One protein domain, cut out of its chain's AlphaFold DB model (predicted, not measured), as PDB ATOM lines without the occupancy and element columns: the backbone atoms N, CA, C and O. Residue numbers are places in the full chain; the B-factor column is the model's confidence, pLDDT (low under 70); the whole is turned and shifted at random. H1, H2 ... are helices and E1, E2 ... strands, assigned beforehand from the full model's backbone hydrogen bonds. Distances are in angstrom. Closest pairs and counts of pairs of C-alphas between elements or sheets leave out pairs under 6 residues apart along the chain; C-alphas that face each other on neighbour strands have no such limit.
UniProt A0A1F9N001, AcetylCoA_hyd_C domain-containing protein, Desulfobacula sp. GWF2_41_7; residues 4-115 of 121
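This is residues 4 to 115 of the 121 residues of the protein "AcetylCoA_hyd_C domain-containing protein" of Desulfobacula sp. GWF2_41_7 (UniProt A0A1F9N001). Little regular structure: a small mixed sheet, in order E1 E2 E3 E4, has H2 over one face, and H3 packs on H2. H1 lies off the sheet. The 112 printed residues, 44 in named elements, are mixed in class and compact, with radius of gyration of the C-alphas 13.8 A and spans 36 by 35 by 31 A.

H1, residues 4 to 10, begins at C-alpha (46.618, -7.505, 155.146). E1 is 20 to 22, E2 53 to 56, E3 59 to 62, H2 68 to 77, H3, 19.2 A long, 81 to 93. E4, 112 to 114, ends at (31.064, 7.231, 141.456).

E2 and E3 are an antiparallel hairpin, N 54 and O 61 2.9 A apart. H2 is on the sheet. H2 and H3 touch, closest at C-alphas 76 and 84, 5.4 A. Every O i to N i+4 pair is within hydrogen-bond range in H1 and H2, 7 of 9 in H3.

The printed part has no cut; links E1 to E2 and H3 to E4 are long. No printed residue is under 70.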
ATOM      1  N   GLN A   4      47.171  -8.222 156.305       87.88
ATOM      2  CA  GLN A   4      46.618  -7.505 155.146       87.88
ATOM      3  C   GLN A   4      47.385  -7.800 153.838       87.88
ATOM      4  O   GLN A   4      46.724  -8.095 152.841       87.88
ATOM      5  N   PRO A   5      48.736  -7.744 153.793       87.38
ATOM      6  CA  PRO A   5      49.476  -8.020 152.561       87.38
ATOM      7  C   PRO A   5      49.271  -9.463 152.083       87.38
ATOM      8  O   PRO A   5      49.164  -9.709 150.883       87.38
ATOM      9  N   ASP A   6      49.165 -10.410 153.017       88.75
ATOM     10  CA  ASP A   6      48.907 -11.820 152.719       88.75
ATOM     11  C   ASP A   6      47.522 -12.014 152.090       88.75
ATOM     12  O   ASP A   6      47.395 -12.707 151.083       88.75
ATOM     13  N   PHE A   7      46.498 -11.326 152.608       88.12
ATOM     14  CA  PHE A   7      45.144 -11.364 152.051       88.12
ATOM     15  C   PHE A   7      45.082 -10.795 150.627       88.12
ATOM     16  O   PHE A   7      44.462 -11.381 149.739       88.12
ATOM     17  N   VAL A   8      45.769  -9.675 150.385       88.94
ATOM     18  CA  VAL A   8      45.857  -9.065 149.050       88.94
ATOM     19  C   VAL A   8      46.513 -10.025 148.054       88.94
ATOM     20  O   VAL A   8      46.006 -10.207 146.947       88.94
ATOM     21  N   ARG A   9      47.600 -10.696 148.453       85.44
ATOM     22  CA  ARG A   9      48.322 -11.651 147.597       85.44
ATOM     23  C   ARG A   9      47.528 -12.926 147.332       85.44
ATOM     24  O   ARG A   9      47.515 -13.392 146.191       85.44
ATOM     25  N   ALA A  10      46.829 -13.450 148.339       88.25
ATOM     26  CA  ALA A  10      45.962 -14.621 148.196       88.25
ATOM     27  C   ALA A  10      44.841 -14.397 147.166       88.25
ATOM     28  O   ALA A  10      44.444 -15.328 146.467       88.25
ATOM     29  N   LEU A  11      44.372 -13.153 147.025       88.06
ATOM     30  CA  LEU A  11      43.319 -12.760 146.085       88.06
ATOM     31  C   LEU A  11      43.844 -12.083 144.811       88.06
ATOM     32  O   LEU A  11      43.068 -11.477 144.074       88.06
ATOM     33  N   SER A  12      45.144 -12.185 144.524       80.25
ATOM     34  CA  SER A  12      45.754 -11.559 143.338       80.25
ATOM     35  C   SER A  12      45.159 -12.054 142.013       80.25
ATOM     36  O   SER A  12      45.121 -11.311 141.033       80.25
ATOM     37  N   HIS A  13      44.649 -13.289 141.974       80.44
ATOM     38  CA  HIS A  13      43.992 -13.852 140.799       80.44
ATOM     39  C   HIS A  13      42.466 -13.701 140.897       80.44
ATOM     40  O   HIS A  13      41.849 -14.212 141.833       80.44
ATOM     41  N   LYS A  14      41.829 -13.097 139.879       76.06
ATOM     42  CA  LYS A  14      40.377 -12.791 139.859       76.06
ATOM     43  C   LYS A  14      39.469 -13.996 140.142       76.06
ATOM     44  O   LYS A  14      38.378 -13.827 140.674       76.06
ATOM     45  N   LYS A  15      39.921 -15.212 139.809       84.81
ATOM     46  CA  LYS A  15      39.216 -16.475 140.110       84.81
ATOM     47  C   LYS A  15      38.986 -16.696 141.614       84.81
ATOM     48  O   LYS A  15      38.008 -17.338 141.974       84.81
ATOM     49  N   TYR A  16      39.886 -16.212 142.471       85.12
ATOM     50  CA  TYR A  16      39.833 -16.455 143.916       85.12
ATOM     51  C   TYR A  16      39.104 -15.353 144.682       85.12
ATOM     52  O   TYR A  16      38.614 -15.597 145.780       85.12
ATOM     53  N   GLY A  17      38.989 -14.157 144.105       88.31
ATOM     54  CA  GLY A  17      38.222 -13.067 144.687       88.31
ATOM     55  C   GLY A  17      38.753 -11.701 144.282       88.31
ATOM     56  O   GLY A  17      39.443 -11.543 143.277       88.31
ATOM     57  N   THR A  18      38.378 -10.692 145.065       90.50
ATOM     58  CA  THR A  18      38.790  -9.301 144.859       90.50
ATOM     59  C   THR A  18      39.190  -8.695 146.202       90.50
ATOM     60  O   THR A  18      38.336  -8.606 147.086       90.50
ATOM     61  N   PRO A  19      40.451  -8.273 146.388       93.12
ATOM     62  CA  PRO A  19      40.853  -7.594 147.608       93.12
ATOM     63  C   PRO A  19      40.311  -6.160 147.602       93.12
ATOM     64  O   PRO A  19      40.619  -5.371 146.706       93.12
ATOM     65  N   ILE A  20      39.493  -5.834 148.604       94.38
ATOM     66  CA  ILE A  20      38.849  -4.524 148.753       94.38
ATOM     67  C   ILE A  20      39.456  -3.793 149.952       94.38
ATOM     68  O   ILE A  20      39.483  -4.319 151.063       94.38
ATOM     69  N   ILE A  21      39.905  -2.561 149.728       95.06
ATOM     70  CA  ILE A  21      40.370  -1.642 150.766       95.06
ATOM     71  C   ILE A  21      39.335  -0.526 150.900       95.06
ATOM     72  O   ILE A  21      39.236   0.353 150.046       95.06
ATOM     73  N   ALA A  22      38.565  -0.555 151.987       96.25
ATOM     74  CA  ALA A  22      37.586   0.479 152.297       96.25
ATOM     75  C   ALA A  22      38.164   1.494 153.290       96.25
ATOM     76  O   ALA A  22      38.690   1.125 154.342       96.25
ATOM     77  N   MET A  23      38.045   2.783 152.979       96.19
ATOM     78  CA  MET A  23      38.458   3.859 153.876       96.19
ATOM     79  C   MET A  23      37.621   5.119 153.668       96.19
ATOM     80  O   MET A  23      37.194   5.414 152.560       96.19
ATOM     81  N   LYS A  24      37.456   5.919 154.726       96.50
ATOM     82  CA  LYS A  24      36.981   7.306 154.579       96.50
ATOM     83  C   LYS A  24      37.958   8.113 153.723       96.50
ATOM     84  O   LYS A  24      39.170   7.963 153.897       96.50
ATOM     85  N   SER A  25      37.453   9.007 152.881       96.12
ATOM     86  CA  SER A  25      38.282   9.886 152.052       96.12
ATOM     87  C   SER A  25      39.079  10.902 152.884       96.12
ATOM     88  O   SER A  25      40.191  11.278 152.504       96.12
ATOM     89  N   LEU A  26      38.543  11.299 154.046       96.69
ATOM     90  CA  LEU A  26      39.171  12.206 155.004       96.69
ATOM     91  C   LEU A  26      39.616  11.484 156.286       96.69
ATOM     92  O   LEU A  26      39.014  10.511 156.752       96.69
ATOM     93  N   ALA A  27      40.690  11.990 156.885       94.62
ATOM     94  CA  ALA A  27      41.086  11.697 158.255       94.62
ATOM     95  C   ALA A  27      40.260  12.532 159.254       94.62
ATOM     96  O   ALA A  27      39.619  13.511 158.881       94.62
ATOM     97  N   GLY A  28      40.309  12.180 160.544       92.25
ATOM     98  CA  GLY A  28      39.547  12.884 161.592       92.25
ATOM     99  C   GLY A  28      39.905  14.369 161.763       92.25
ATOM    100  O   GLY A  28      39.138  15.118 162.348       92.25
ATOM    101  N   ASN A  29      41.041  14.809 161.215       93.19
ATOM    102  CA  ASN A  29      41.479  16.208 161.183       93.19
ATOM    103  C   ASN A  29      41.083  16.946 159.884       93.19
ATOM    104  O   ASN A  29      41.606  18.024 159.609       93.19
ATOM    105  N   GLY A  30      40.241  16.340 159.042       93.81
ATOM    106  CA  GLY A  30      39.770  16.919 157.783       93.81
ATOM    107  C   GLY A  30      40.771  16.877 156.623       93.81
ATOM    108  O   GLY A  30      40.456  17.376 155.545       93.81
ATOM    109  N   LYS A  31      41.965  16.289 156.797       94.69
ATOM    110  CA  LYS A  31      42.937  16.106 155.705       94.69
ATOM    111  C   LYS A  31      42.576  14.891 154.848       94.69
ATOM    112  O   LYS A  31      42.104  13.885 155.373       94.69
ATOM    113  N   SER A  32      42.846  14.962 153.543       95.94
ATOM    114  CA  SER A  32      42.667  13.823 152.631       95.94
ATOM    115  C   SER A  32      43.559  12.642 153.024       95.94
ATOM    116  O   SER A  32      44.737  12.831 153.329       95.94
ATOM    117  N   LYS A  33      43.010  11.423 152.978       95.31
ATOM    118  CA  LYS A  33      43.789  10.176 153.069       95.31
ATOM    119  C   LYS A  33      44.394   9.756 151.731       95.31
ATOM    120  O   LYS A  33      45.344   8.982 151.713       95.31
ATOM    121  N   ILE A  34      43.857  10.268 150.624       96.12
ATOM    122  CA  ILE A  34      44.403  10.076 149.280       96.12
ATOM    123  C   ILE A  34      45.311  11.268 148.992       96.12
ATOM    124  O   ILE A  34      44.844  12.407 148.925       96.12
ATOM    125  N   VAL A  35      46.611  11.010 148.887       94.19
ATOM    126  CA  VAL A  35      47.660  12.029 148.746       94.19
ATOM    127  C   VAL A  35      48.573  11.694 147.563       94.19
ATOM    128  O   VAL A  35      48.676  10.517 147.217       94.19
ATOM    129  N   PRO A  36      49.257  12.682 146.950       91.44
ATOM    130  CA  PRO A  36      50.137  12.429 145.804       91.44
ATOM    131  C   PRO A  36      51.335  11.540 146.146       91.44
ATOM    132  O   PRO A  36      51.761  10.728 145.334       91.44
ATOM    133  N   ALA A  37      51.871  11.689 147.360       89.25
ATOM    134  CA  ALA A  37      53.000  10.919 147.854       89.25
ATOM    135  C   ALA A  37      52.861  10.698 149.362       89.25
ATOM    136  O   ALA A  37      52.379  11.573 150.089       89.25
ATOM    137  N   HIS A  38      53.284   9.526 149.837       87.69
ATOM    138  CA  HIS A  38      53.333   9.254 151.268       87.69
ATOM    139  C   HIS A  38      54.473  10.059 151.930       87.69
ATOM    140  O   HIS A  38      55.494  10.316 151.289       87.69
ATOM    141  N   PRO A  39      54.348  10.435 153.215       86.50
ATOM    142  CA  PRO A  39      55.449  11.036 153.967       86.50
ATOM    143  C   PRO A  39      56.674  10.118 154.013       86.50
ATOM    144  O   PRO A  39      56.538   8.892 154.015       86.50
ATOM    145  N   SER A  40      57.872  10.691 154.091       88.19
ATOM    146  CA  SER A  40      59.096   9.909 154.278       88.19
ATOM    147  C   SER A  40      59.036   9.070 155.564       88.19
ATOM    148  O   SER A  40      58.400   9.443 156.548       88.19
ATOM    149  N   GLY A  41      59.686   7.903 155.546       85.69
ATOM    150  CA  GLY A  41      59.765   7.014 156.714       85.69
ATOM    151  C   GLY A  41      58.522   6.157 156.980       85.69
ATOM    152  O   GLY A  41      58.482   5.455 157.988       85.69
ATOM    153  N   ILE A  42      57.519   6.170 156.096       85.00
ATOM    154  CA  ILE A  42      56.346   5.291 156.203       85.00
ATOM    155  C   ILE A  42      56.633   3.923 155.581       85.00
ATOM    156  O   ILE A  42      57.182   3.826 154.484       85.00
ATOM    157  N   THR A  43      56.223   2.854 156.264       82.38
ATOM    158  CA  THR A  43      56.282   1.493 155.720       82.38
ATOM    159  C   THR A  43      55.030   1.175 154.906       82.38
ATOM    160  O   THR A  43      53.906   1.341 155.381       82.38
ATOM    161  N   LEU A  44      55.227   0.676 153.689       82.44
ATOM    162  CA  LEU A  44      54.150   0.322 152.772       82.44
ATOM    163  C   LEU A  44      53.538  -1.041 153.128       82.44
ATOM    164  O   LEU A  44      54.259  -2.024 153.295       82.44
ATOM    165  N   THR A  45      52.210  -1.106 153.230       80.62
ATOM    166  CA  THR A  45      51.457  -2.352 153.482       80.62
ATOM    167  C   THR A  45      50.940  -3.001 152.198       80.62
ATOM    168  O   THR A  45      50.869  -4.223 152.124       80.62
ATOM    169  N   ALA A  46      50.595  -2.200 151.191       80.19
ATOM    170  CA  ALA A  46      50.174  -2.648 149.868       80.19
ATOM    171  C   ALA A  46      50.902  -1.823 148.803       80.19
ATOM    172  O   ALA A  46      50.953  -0.595 148.880       80.19
ATOM    173  N   SER A  47      51.498  -2.509 147.837       82.56
ATOM    174  CA  SER A  47      52.234  -1.917 146.731       82.56
ATOM    175  C   SER A  47      51.296  -1.366 145.664       82.56
ATOM    176  O   SER A  47      50.204  -1.883 145.445       82.56
ATOM    177  N   ALA A  48      51.760  -0.370 144.907       81.06
ATOM    178  CA  ALA A  48      51.052   0.108 143.720       81.06
ATOM    179  C   ALA A  48      50.856  -0.995 142.661       81.06
ATOM    180  O   ALA A  48      49.991  -0.861 141.796       81.06
ATOM    181  N   TYR A  49      51.638  -2.079 142.715       81.81
ATOM    182  CA  TYR A  49      51.486  -3.250 141.848       81.81
ATOM    183  C   TYR A  49      50.373  -4.205 142.288       81.81
ATOM    184  O   TYR A  49      49.930  -5.013 141.476       81.81
ATOM    185  N   ASP A  50      49.888  -4.095 143.524       85.31
ATOM    186  CA  ASP A  50      48.825  -4.964 144.006       85.31
ATOM    187  C   ASP A  50      47.497  -4.630 143.310       85.31
ATOM    188  O   ASP A  50      47.096  -3.469 143.168       85.31
ATOM    189  N   GLY A  51      46.807  -5.669 142.842       86.19
ATOM    190  CA  GLY A  51      45.523  -5.562 142.157       86.19
ATOM    191  C   GLY A  51      44.367  -5.388 143.136       86.19
ATOM    192  O   GLY A  51      43.608  -6.330 143.353       86.19
ATOM    193  N   VAL A  52      44.236  -4.202 143.726       93.69
ATOM    194  CA  VAL A  52      43.208  -3.893 144.734       93.69
ATOM    195  C   VAL A  52      42.070  -3.041 144.183       93.69
ATOM    196  O   VAL A  52      42.245  -2.252 143.254       93.69
ATOM    197  N   VAL A  53      40.905  -3.166 144.811       95.44
ATOM    198  CA  VAL A  53      39.789  -2.229 144.658       95.44
ATOM    199  C   VAL A  53      39.750  -1.331 145.886       95.44
ATOM    200  O   VAL A  53      39.755  -1.820 147.014       95.44
ATOM    201  N   VAL A  54      39.708  -0.019 145.683       96.88
ATOM    202  CA  VAL A  54      39.636   0.968 146.763       96.88
ATOM    203  C   VAL A  54      38.244   1.577 146.797       96.88
ATOM    204  O   VAL A  54      37.707   1.955 145.761       96.88
ATOM    205  N   VAL A  55      37.658   1.676 147.986       97.62
ATOM    206  CA  VAL A  55      36.311   2.224 148.182       97.62
ATOM    207  C   VAL A  55      36.360   3.367 149.185       97.62
ATOM    208  O   VAL A  55      36.942   3.232 150.265       97.62
ATOM    209  N   THR A  56      35.714   4.473 148.828       97.12
ATOM    210  CA  THR A  56      35.409   5.596 149.719       97.12
ATOM    211  C   THR A  56      33.910   5.874 149.699       97.12
ATOM    212  O   THR A  56      33.151   5.300 148.922       97.12
ATOM    213  N   GLU A  57      33.473   6.814 150.524       95.94
ATOM    214  CA  GLU A  57      32.111   7.338 150.515       95.94
ATOM    215  C   GLU A  57      31.713   8.036 149.196       95.94
ATOM    216  O   GLU A  57      30.537   8.321 148.993       95.94
ATOM    217  N   TYR A  58      32.663   8.295 148.287       96.31
ATOM    218  CA  TYR A  58      32.410   8.938 146.993       96.31
ATOM    219  C   TYR A  58      32.438   7.978 145.803       96.31
ATOM    220  O   TYR A  58      32.162   8.402 144.679       96.31
ATOM    221  N   GLY A  59      32.769   6.705 146.019       96.75
ATOM    222  CA  GLY A  59      32.767   5.713 144.955       96.75
ATOM    223  C   GLY A  59      33.807   4.615 145.116       96.75
ATOM    224  O   GLY A  59      34.430   4.428 146.161       96.75
ATOM    225  N   ILE A  60      33.981   3.888 144.022       97.69
ATOM    226  CA  ILE A  60      34.824   2.707 143.890       97.69
ATOM    227  C   ILE A  60      35.881   3.003 142.827       97.69
ATOM    228  O   ILE A  60      35.539   3.481 141.749       97.69
ATOM    229  N   ALA A  61      37.145   2.713 143.119       97.50
ATOM    230  CA  ALA A  61      38.243   2.711 142.159       97.50
ATOM    231  C   ALA A  61      38.822   1.297 142.063       97.50
ATOM    232  O   ALA A  61      39.522   0.831 142.965       97.50
ATOM    233  N   ASP A  62      38.528   0.608 140.968       95.94
ATOM    234  CA  ASP A  62      39.148  -0.663 140.620       95.94
ATOM    235  C   ASP A  62      40.501  -0.404 139.954       95.94
ATOM    236  O   ASP A  62      40.569   0.069 138.821       95.94
ATOM    237  N   LEU A  63      41.588  -0.682 140.677       94.56
ATOM    238  CA  LEU A  63      42.945  -0.434 140.194       94.56
ATOM    239  C   LEU A  63      43.510  -1.621 139.414       94.56
ATOM    240  O   LEU A  63      44.626  -1.542 138.896       94.56
ATOM    241  N   ARG A  64      42.787  -2.741 139.346       91.69
ATOM    242  CA  ARG A  64      43.254  -3.934 138.639       91.69
ATOM    243  C   ARG A  64      43.380  -3.618 137.155       91.69
ATOM    244  O   ARG A  64      42.532  -2.950 136.577       91.69
ATOM    245  N   ASP A  65      44.468  -4.090 136.555       89.19
ATOM    246  CA  ASP A  65      44.760  -3.946 135.123       89.19
ATOM    247  C   ASP A  65      44.893  -2.492 134.610       89.19
ATOM    248  O   ASP A  65      45.032  -2.272 133.408       89.19
ATOM    249  N   LEU A  66      44.911  -1.485 135.495       92.00
ATOM    250  CA  LEU A  66      45.163  -0.094 135.117       92.00
ATOM    251  C   LEU A  66      46.669   0.219 135.104       92.00
ATOM    252  O   LEU A  66      47.395  -0.203 136.006       92.00
ATOM    253  N   PRO A  67      47.178   1.017 134.148       91.38
ATOM    254  CA  PRO A  67      48.532   1.557 134.236       91.38
ATOM    255  C   PRO A  67      48.622   2.606 135.352       91.38
ATOM    256  O   PRO A  67      47.624   3.227 135.721       91.38
ATOM    257  N   THR A  68      49.830   2.857 135.862       90.44
ATOM    258  CA  THR A  68      50.074   3.714 137.038       90.44
ATOM    259  C   THR A  68      49.420   5.096 136.945       90.44
ATOM    260  O   THR A  68      48.814   5.545 137.915       90.44
ATOM    261  N   GLY A  69      49.454   5.742 135.773       91.88
ATOM    262  CA  GLY A  69      48.790   7.036 135.573       91.88
ATOM    263  C   GLY A  69      47.270   6.971 135.762       91.88
ATOM    264  O   GLY A  69      46.694   7.804 136.462       91.88
ATOM    265  N   PHE A  70      46.614   5.939 135.219       93.94
ATOM    266  CA  PHE A  70      45.177   5.737 135.428       93.94
ATOM    267  C   PHE A  70      44.851   5.274 136.848       93.94
ATOM    268  O   PHE A  70      43.825   5.695 137.367       93.94
ATOM    269  N   LYS A  71      45.725   4.506 137.519       94.44
ATOM    270  CA  LYS A  71      45.555   4.188 138.950       94.44
ATOM    271  C   LYS A  71      45.506   5.458 139.797       94.44
ATOM    272  O   LYS A  71      44.610   5.615 140.624       94.44
ATOM    273  N   GLY A  72      46.443   6.378 139.565       94.31
ATOM    274  CA  GLY A  72      46.477   7.667 140.252       94.31
ATOM    275  C   GLY A  72      45.212   8.487 139.995       94.31
ATOM    276  O   GLY A  72      44.581   8.965 140.938       94.31
ATOM    277  N   LEU A  73      44.794   8.598 138.730       95.44
ATOM    278  CA  LEU A  73      43.565   9.309 138.372       95.44
ATOM    279  C   LEU A  73      42.318   8.665 138.983       95.44
ATOM    280  O   LEU A  73      41.456   9.385 139.480       95.44
ATOM    281  N   ALA A  74      42.232   7.335 139.000       96.38
ATOM    282  CA  ALA A  74      41.110   6.611 139.585       96.38
ATOM    283  C   ALA A  74      40.992   6.866 141.094       96.38
ATOM    284  O   ALA A  74      39.914   7.200 141.588       96.38
ATOM    285  N   LEU A  75      42.118   6.814 141.816       96.69
ATOM    286  CA  LEU A  75      42.184   7.182 143.232       96.69
ATOM    287  C   LEU A  75      41.778   8.640 143.465       96.69
ATOM    288  O   LEU A  75      40.997   8.931 144.371       96.69
ATOM    289  N   ALA A  76      42.268   9.564 142.638       96.19
ATOM    290  CA  ALA A  76      41.868  10.961 142.728       96.19
ATOM    291  C   ALA A  76      40.357  11.126 142.483       96.19
ATOM    292  O   ALA A  76      39.707  11.862 143.224       96.19
ATOM    293  N   GLY A  77      39.774  10.382 141.539       95.94
ATOM    294  CA  GLY A  77      38.342  10.398 141.225       95.94
ATOM    295  C   GLY A  77      37.435  10.048 142.411       95.94
ATOM    296  O   GLY A  77      36.394  10.677 142.582       95.94
ATOM    297  N   ILE A  78      37.856   9.125 143.280       96.81
ATOM    298  CA  ILE A  78      37.110   8.740 144.494       96.81
ATOM    299  C   ILE A  78      37.527   9.522 145.750       96.81
ATOM    300  O   ILE A  78      37.077   9.227 146.858       96.81
ATOM    301  N   SER A  79      38.394  10.526 145.623       96.69
ATOM    302  CA  SER A  79      38.773  11.387 146.748       96.69
ATOM    303  C   SER A  79      37.684  12.411 147.088       96.69
ATOM    304  O   SER A  79      36.758  12.642 146.304       96.69
ATOM    305  N   HIS A  80      37.797  13.036 148.264       95.69
ATOM    306  CA  HIS A  80      36.862  14.067 148.708       95.69
ATOM    307  C   HIS A  80      36.784  15.224 147.690       95.69
ATOM    308  O   HIS A  80      37.841  15.704 147.266       95.69
ATOM    309  N   PRO A  81      35.587  15.743 147.339       94.44
ATOM    310  CA  PRO A  81      35.416  16.785 146.318       94.44
ATOM    311  C   PRO A  81      36.340  17.998 146.494       94.44
ATOM    312  O   PRO A  81      36.917  18.480 145.527       94.44
ATOM    313  N   ARG A  82      36.569  18.422 147.747       95.44
ATOM    314  CA  ARG A  82      37.510  19.501 148.115       95.44
ATOM    315  C   ARG A  82      38.944  19.314 147.585       95.44
ATOM    316  O   ARG A  82      39.624  20.307 147.355       95.44
ATOM    317  N   TYR A  83      39.420  18.076 147.453       96.00
ATOM    318  CA  TYR A  83      40.804  17.760 147.070       96.00
ATOM    319  C   TYR A  83      40.918  17.140 145.672       96.00
ATOM    320  O   TYR A  83      41.996  17.169 145.082       96.00
ATOM    321  N   ARG A  84      39.814  16.610 145.135       95.00
ATOM    322  CA  ARG A  84      39.759  15.847 143.883       95.00
ATOM    323  C   ARG A  84      40.401  16.556 142.701       95.00
ATOM    324  O   ARG A  84      41.309  16.003 142.089       95.00
ATOM    325  N   GLU A  85      39.968  17.776 142.400       95.12
ATOM    326  CA  GLU A  85      40.450  18.506 141.222       95.12
ATOM    327  C   GLU A  85      41.957  18.789 141.303       95.12
ATOM    328  O   GLU A  85      42.694  18.549 140.345       95.12
ATOM    329  N   ALA A  86      42.428  19.252 142.464       95.50
ATOM    330  CA  ALA A  86      43.842  19.532 142.686       95.50
ATOM    331  C   ALA A  86      44.692  18.260 142.535       95.50
ATOM    332  O   ALA A  86      45.684  18.274 141.810       95.50
ATOM    333  N   LEU A  87      44.263  17.147 143.144       95.19
ATOM    334  CA  LEU A  87      44.935  15.850 143.033       95.19
ATOM    335  C   LEU A  87      44.981  15.342 141.587       95.19
ATOM    336  O   LEU A  87      46.036  14.905 141.129       95.19
ATOM    337  N   MET A  88      43.869  15.428 140.852       94.50
ATOM    338  CA  MET A  88      43.817  15.006 139.451       94.50
ATOM    339  C   MET A  88      44.790  15.813 138.585       94.50
ATOM    340  O   MET A  88      45.518  15.224 137.789       94.50
ATOM    341  N   LYS A  89      44.860  17.139 138.772       94.19
ATOM    342  CA  LYS A  89      45.819  18.000 138.057       94.19
ATOM    343  C   LYS A  89      47.265  17.654 138.402       94.19
ATOM    344  O   LYS A  89      48.089  17.579 137.496       94.19
ATOM    345  N   THR A  90      47.576  17.428 139.680       94.38
ATOM    346  CA  THR A  90      48.922  17.019 140.108       94.38
ATOM    347  C   THR A  90      49.347  15.728 139.415       94.38
ATOM    348  O   THR A  90      50.428  15.686 138.844       94.38
ATOM    349  N   ILE A  91      48.486  14.707 139.402       92.75
ATOM    350  CA  ILE A  91      48.797  13.402 138.800       92.75
ATOM    351  C   ILE A  91      48.888  13.492 137.274       92.75
ATOM    352  O   ILE A  91      49.782  12.903 136.677       92.75
ATOM    353  N   TYR A  92      47.981  14.230 136.631       91.38
ATOM    354  CA  TYR A  92      47.957  14.373 135.174       91.38
ATOM    355  C   TYR A  92      49.197  15.099 134.631       91.38
ATOM    356  O   TYR A  92      49.695  14.752 133.560       91.38
ATOM    357  N   ASN A  93      49.699  16.092 135.371       91.75
ATOM    358  CA  ASN A  93      50.865  16.883 134.978       91.75
ATOM    359  C   ASN A  93      52.205  16.262 135.405       91.75
ATOM    360  O   ASN A  93      53.252  16.774 135.009       91.75
ATOM    361  N   ASP A  94      52.195  15.195 136.206       90.88
ATOM    362  CA  ASP A  94      53.414  14.555 136.693       90.88
ATOM    363  C   ASP A  94      54.161  13.857 135.535       90.88
ATOM    364  O   ASP A  94      53.627  12.923 134.923       90.88
ATOM    365  N   PRO A  95      55.403  14.273 135.211       88.25
ATOM    366  CA  PRO A  95      56.169  13.688 134.115       88.25
ATOM    367  C   PRO A  95      56.583  12.231 134.368       88.25
ATOM    368  O   PRO A  95      56.927  11.537 133.411       88.25
ATOM    369  N   MET A  96      56.559  11.761 135.621       87.12
ATOM    370  CA  MET A  96      56.880  10.378 135.986       87.12
ATOM    371  C   MET A  96      55.697   9.423 135.791       87.12
ATOM    372  O   MET A  96      55.881   8.204 135.783       87.12
ATOM    373  N   MET A  97      54.482   9.947 135.614       85.25
ATOM    374  CA  MET A  97      53.295   9.127 135.412       85.25
ATOM    375  C   MET A  97      53.179   8.655 133.963       85.25
ATOM    376  O   MET A  97      53.488   9.365 133.003       85.25
ATOM    377  N   THR A  98      52.662   7.436 133.778       86.25
ATOM    378  CA  THR A  98      52.273   6.959 132.447       86.25
ATOM    379  C   THR A  98      51.213   7.895 131.876       86.25
ATOM    380  O   THR A  98      50.104   7.959 132.408       86.25
ATOM    381  N   LYS A  99      51.541   8.608 130.790       79.50
ATOM    382  CA  LYS A  99      50.640   9.604 130.199       79.50
ATOM    383  C   LYS A  99      49.313   8.955 129.793       79.50
ATOM    384  O   LYS A  99      49.324   8.057 128.942       79.50
ATOM    385  N   PRO A 100      48.177   9.410 130.342       76.56
ATOM    386  CA  PRO A 100      46.869   8.865 130.018       76.56
ATOM    387  C   PRO A 100      46.439   9.390 128.639       76.56
ATOM    388  O   PRO A 100      45.728  10.384 128.509       76.56
ATOM    389  N   LYS A 101      46.944   8.759 127.571       77.25
ATOM    390  CA  LYS A 101      46.659   9.152 126.182       77.25
ATOM    391  C   LYS A 101      45.149   9.113 125.923       77.25
ATOM    392  O   LYS A 101      44.504   8.109 126.204       77.25
ATOM    393  N   GLY A 102      44.603  10.195 125.367       80.00
ATOM    394  CA  GLY A 102      43.175  10.297 125.033       80.00
ATOM    395  C   GLY A 102      42.242  10.498 126.234       80.00
ATOM    396  O   GLY A 102      41.025  10.521 126.053       80.00
ATOM    397  N   PHE A 103      42.784  10.658 127.444       86.69
ATOM    398  CA  PHE A 103      42.006  11.003 128.629       86.69
ATOM    399  C   PHE A 103      41.955  12.517 128.823       86.69
ATOM    400  O   PHE A 103      42.958  13.205 128.644       86.69
ATOM    401  N   SER A 104      40.791  13.011 129.235       88.06
ATOM    402  CA  SER A 104      40.577  14.411 129.588       88.06
ATOM    403  C   SER A 104      40.056  14.499 131.019       88.06
ATOM    404  O   SER A 104      39.325  13.613 131.461       88.06
ATOM    405  N   LEU A 105      40.453  15.541 131.753       87.69
ATOM    406  CA  LEU A 105      40.193  15.689 133.193       87.69
ATOM    407  C   LEU A 105      38.704  15.842 133.553       87.69
ATOM    408  O   LEU A 105      38.331  15.603 134.696       87.69
ATOM    409  N   ASP A 106      37.865  16.219 132.591       87.06
ATOM    410  CA  ASP A 106      36.404  16.294 132.698       87.06
ATOM    411  C   ASP A 106      35.714  14.921 132.697       87.06
ATOM    412  O   ASP A 106      34.541  14.818 133.054       87.06
ATOM    413  N   LYS A 107      36.425  13.853 132.314       91.06
ATOM    414  CA  LYS A 107      35.864  12.504 132.233       91.06
ATOM    415  C   LYS A 107      36.127  11.704 133.501       91.06
ATOM    416  O   LYS A 107      37.135  11.874 134.185       91.06
ATOM    417  N   ILE A 108      35.232  10.756 133.771       92.62
ATOM    418  CA  ILE A 108      35.431   9.761 134.825       92.62
ATOM    419  C   ILE A 108      36.622   8.866 134.427       92.62
ATOM    420  O   ILE A 108      36.622   8.324 133.316       92.62
ATOM    421  N   PRO A 109      37.648   8.716 135.288       93.81
ATOM    422  CA  PRO A 109      38.774   7.834 135.011       93.81
ATOM    423  C   PRO A 109      38.334   6.372 134.825       93.81
ATOM    424  O   PRO A 109      37.386   5.931 135.479       93.81
ATOM    425  N   PRO A 110      39.036   5.586 133.991       93.62
ATOM    426  CA  PRO A 110      38.821   4.145 133.909       93.62
ATOM    427  C   PRO A 110      38.872   3.482 135.291       93.62
ATOM    428  O   PRO A 110      39.677   3.867 136.138       93.62
ATOM    429  N   GLY A 111      38.012   2.486 135.508       93.25
ATOM    430  CA  GLY A 111      37.923   1.765 136.781       93.25
ATOM    431  C   GLY A 111      37.203   2.524 137.900       93.25
ATOM    432  O   GLY A 111      37.087   1.982 138.995       93.25
ATOM    433  N   VAL A 112      36.695   3.739 137.656       96.81
ATOM    434  CA  VAL A 112      35.930   4.498 138.654       96.81
ATOM    435  C   VAL A 112      34.428   4.317 138.471       96.81
ATOM    436  O   VAL A 112      33.891   4.526 137.386       96.81
ATOM    437  N   ILE A 113      33.744   4.008 139.570       96.38
ATOM    438  CA  ILE A 113      32.286   4.059 139.692       96.38
ATOM    439  C   ILE A 113      31.974   5.047 140.814       96.38
ATOM    440  O   ILE A 113      32.276   4.781 141.976       96.38
ATOM    441  N   LEU A 114      31.417   6.209 140.470       94.50
ATOM    442  CA  LEU A 114      31.064   7.231 141.456       94.50
ATOM    443  C   LEU A 114      29.789   6.841 142.203       94.50
ATOM    444  O   LEU A 114      28.855   6.302 141.613       94.50
ATOM    445  N   TYR A 115      29.760   7.135 143.499       92.62
ATOM    446  CA  TYR A 115      28.556   6.995 144.306       92.62
ATOM    447  C   TYR A 115      27.650   8.214 144.094       92.62
ATOM    448  O   TYR A 115      28.098   9.351 144.242       92.62
TER     449      TYR A 115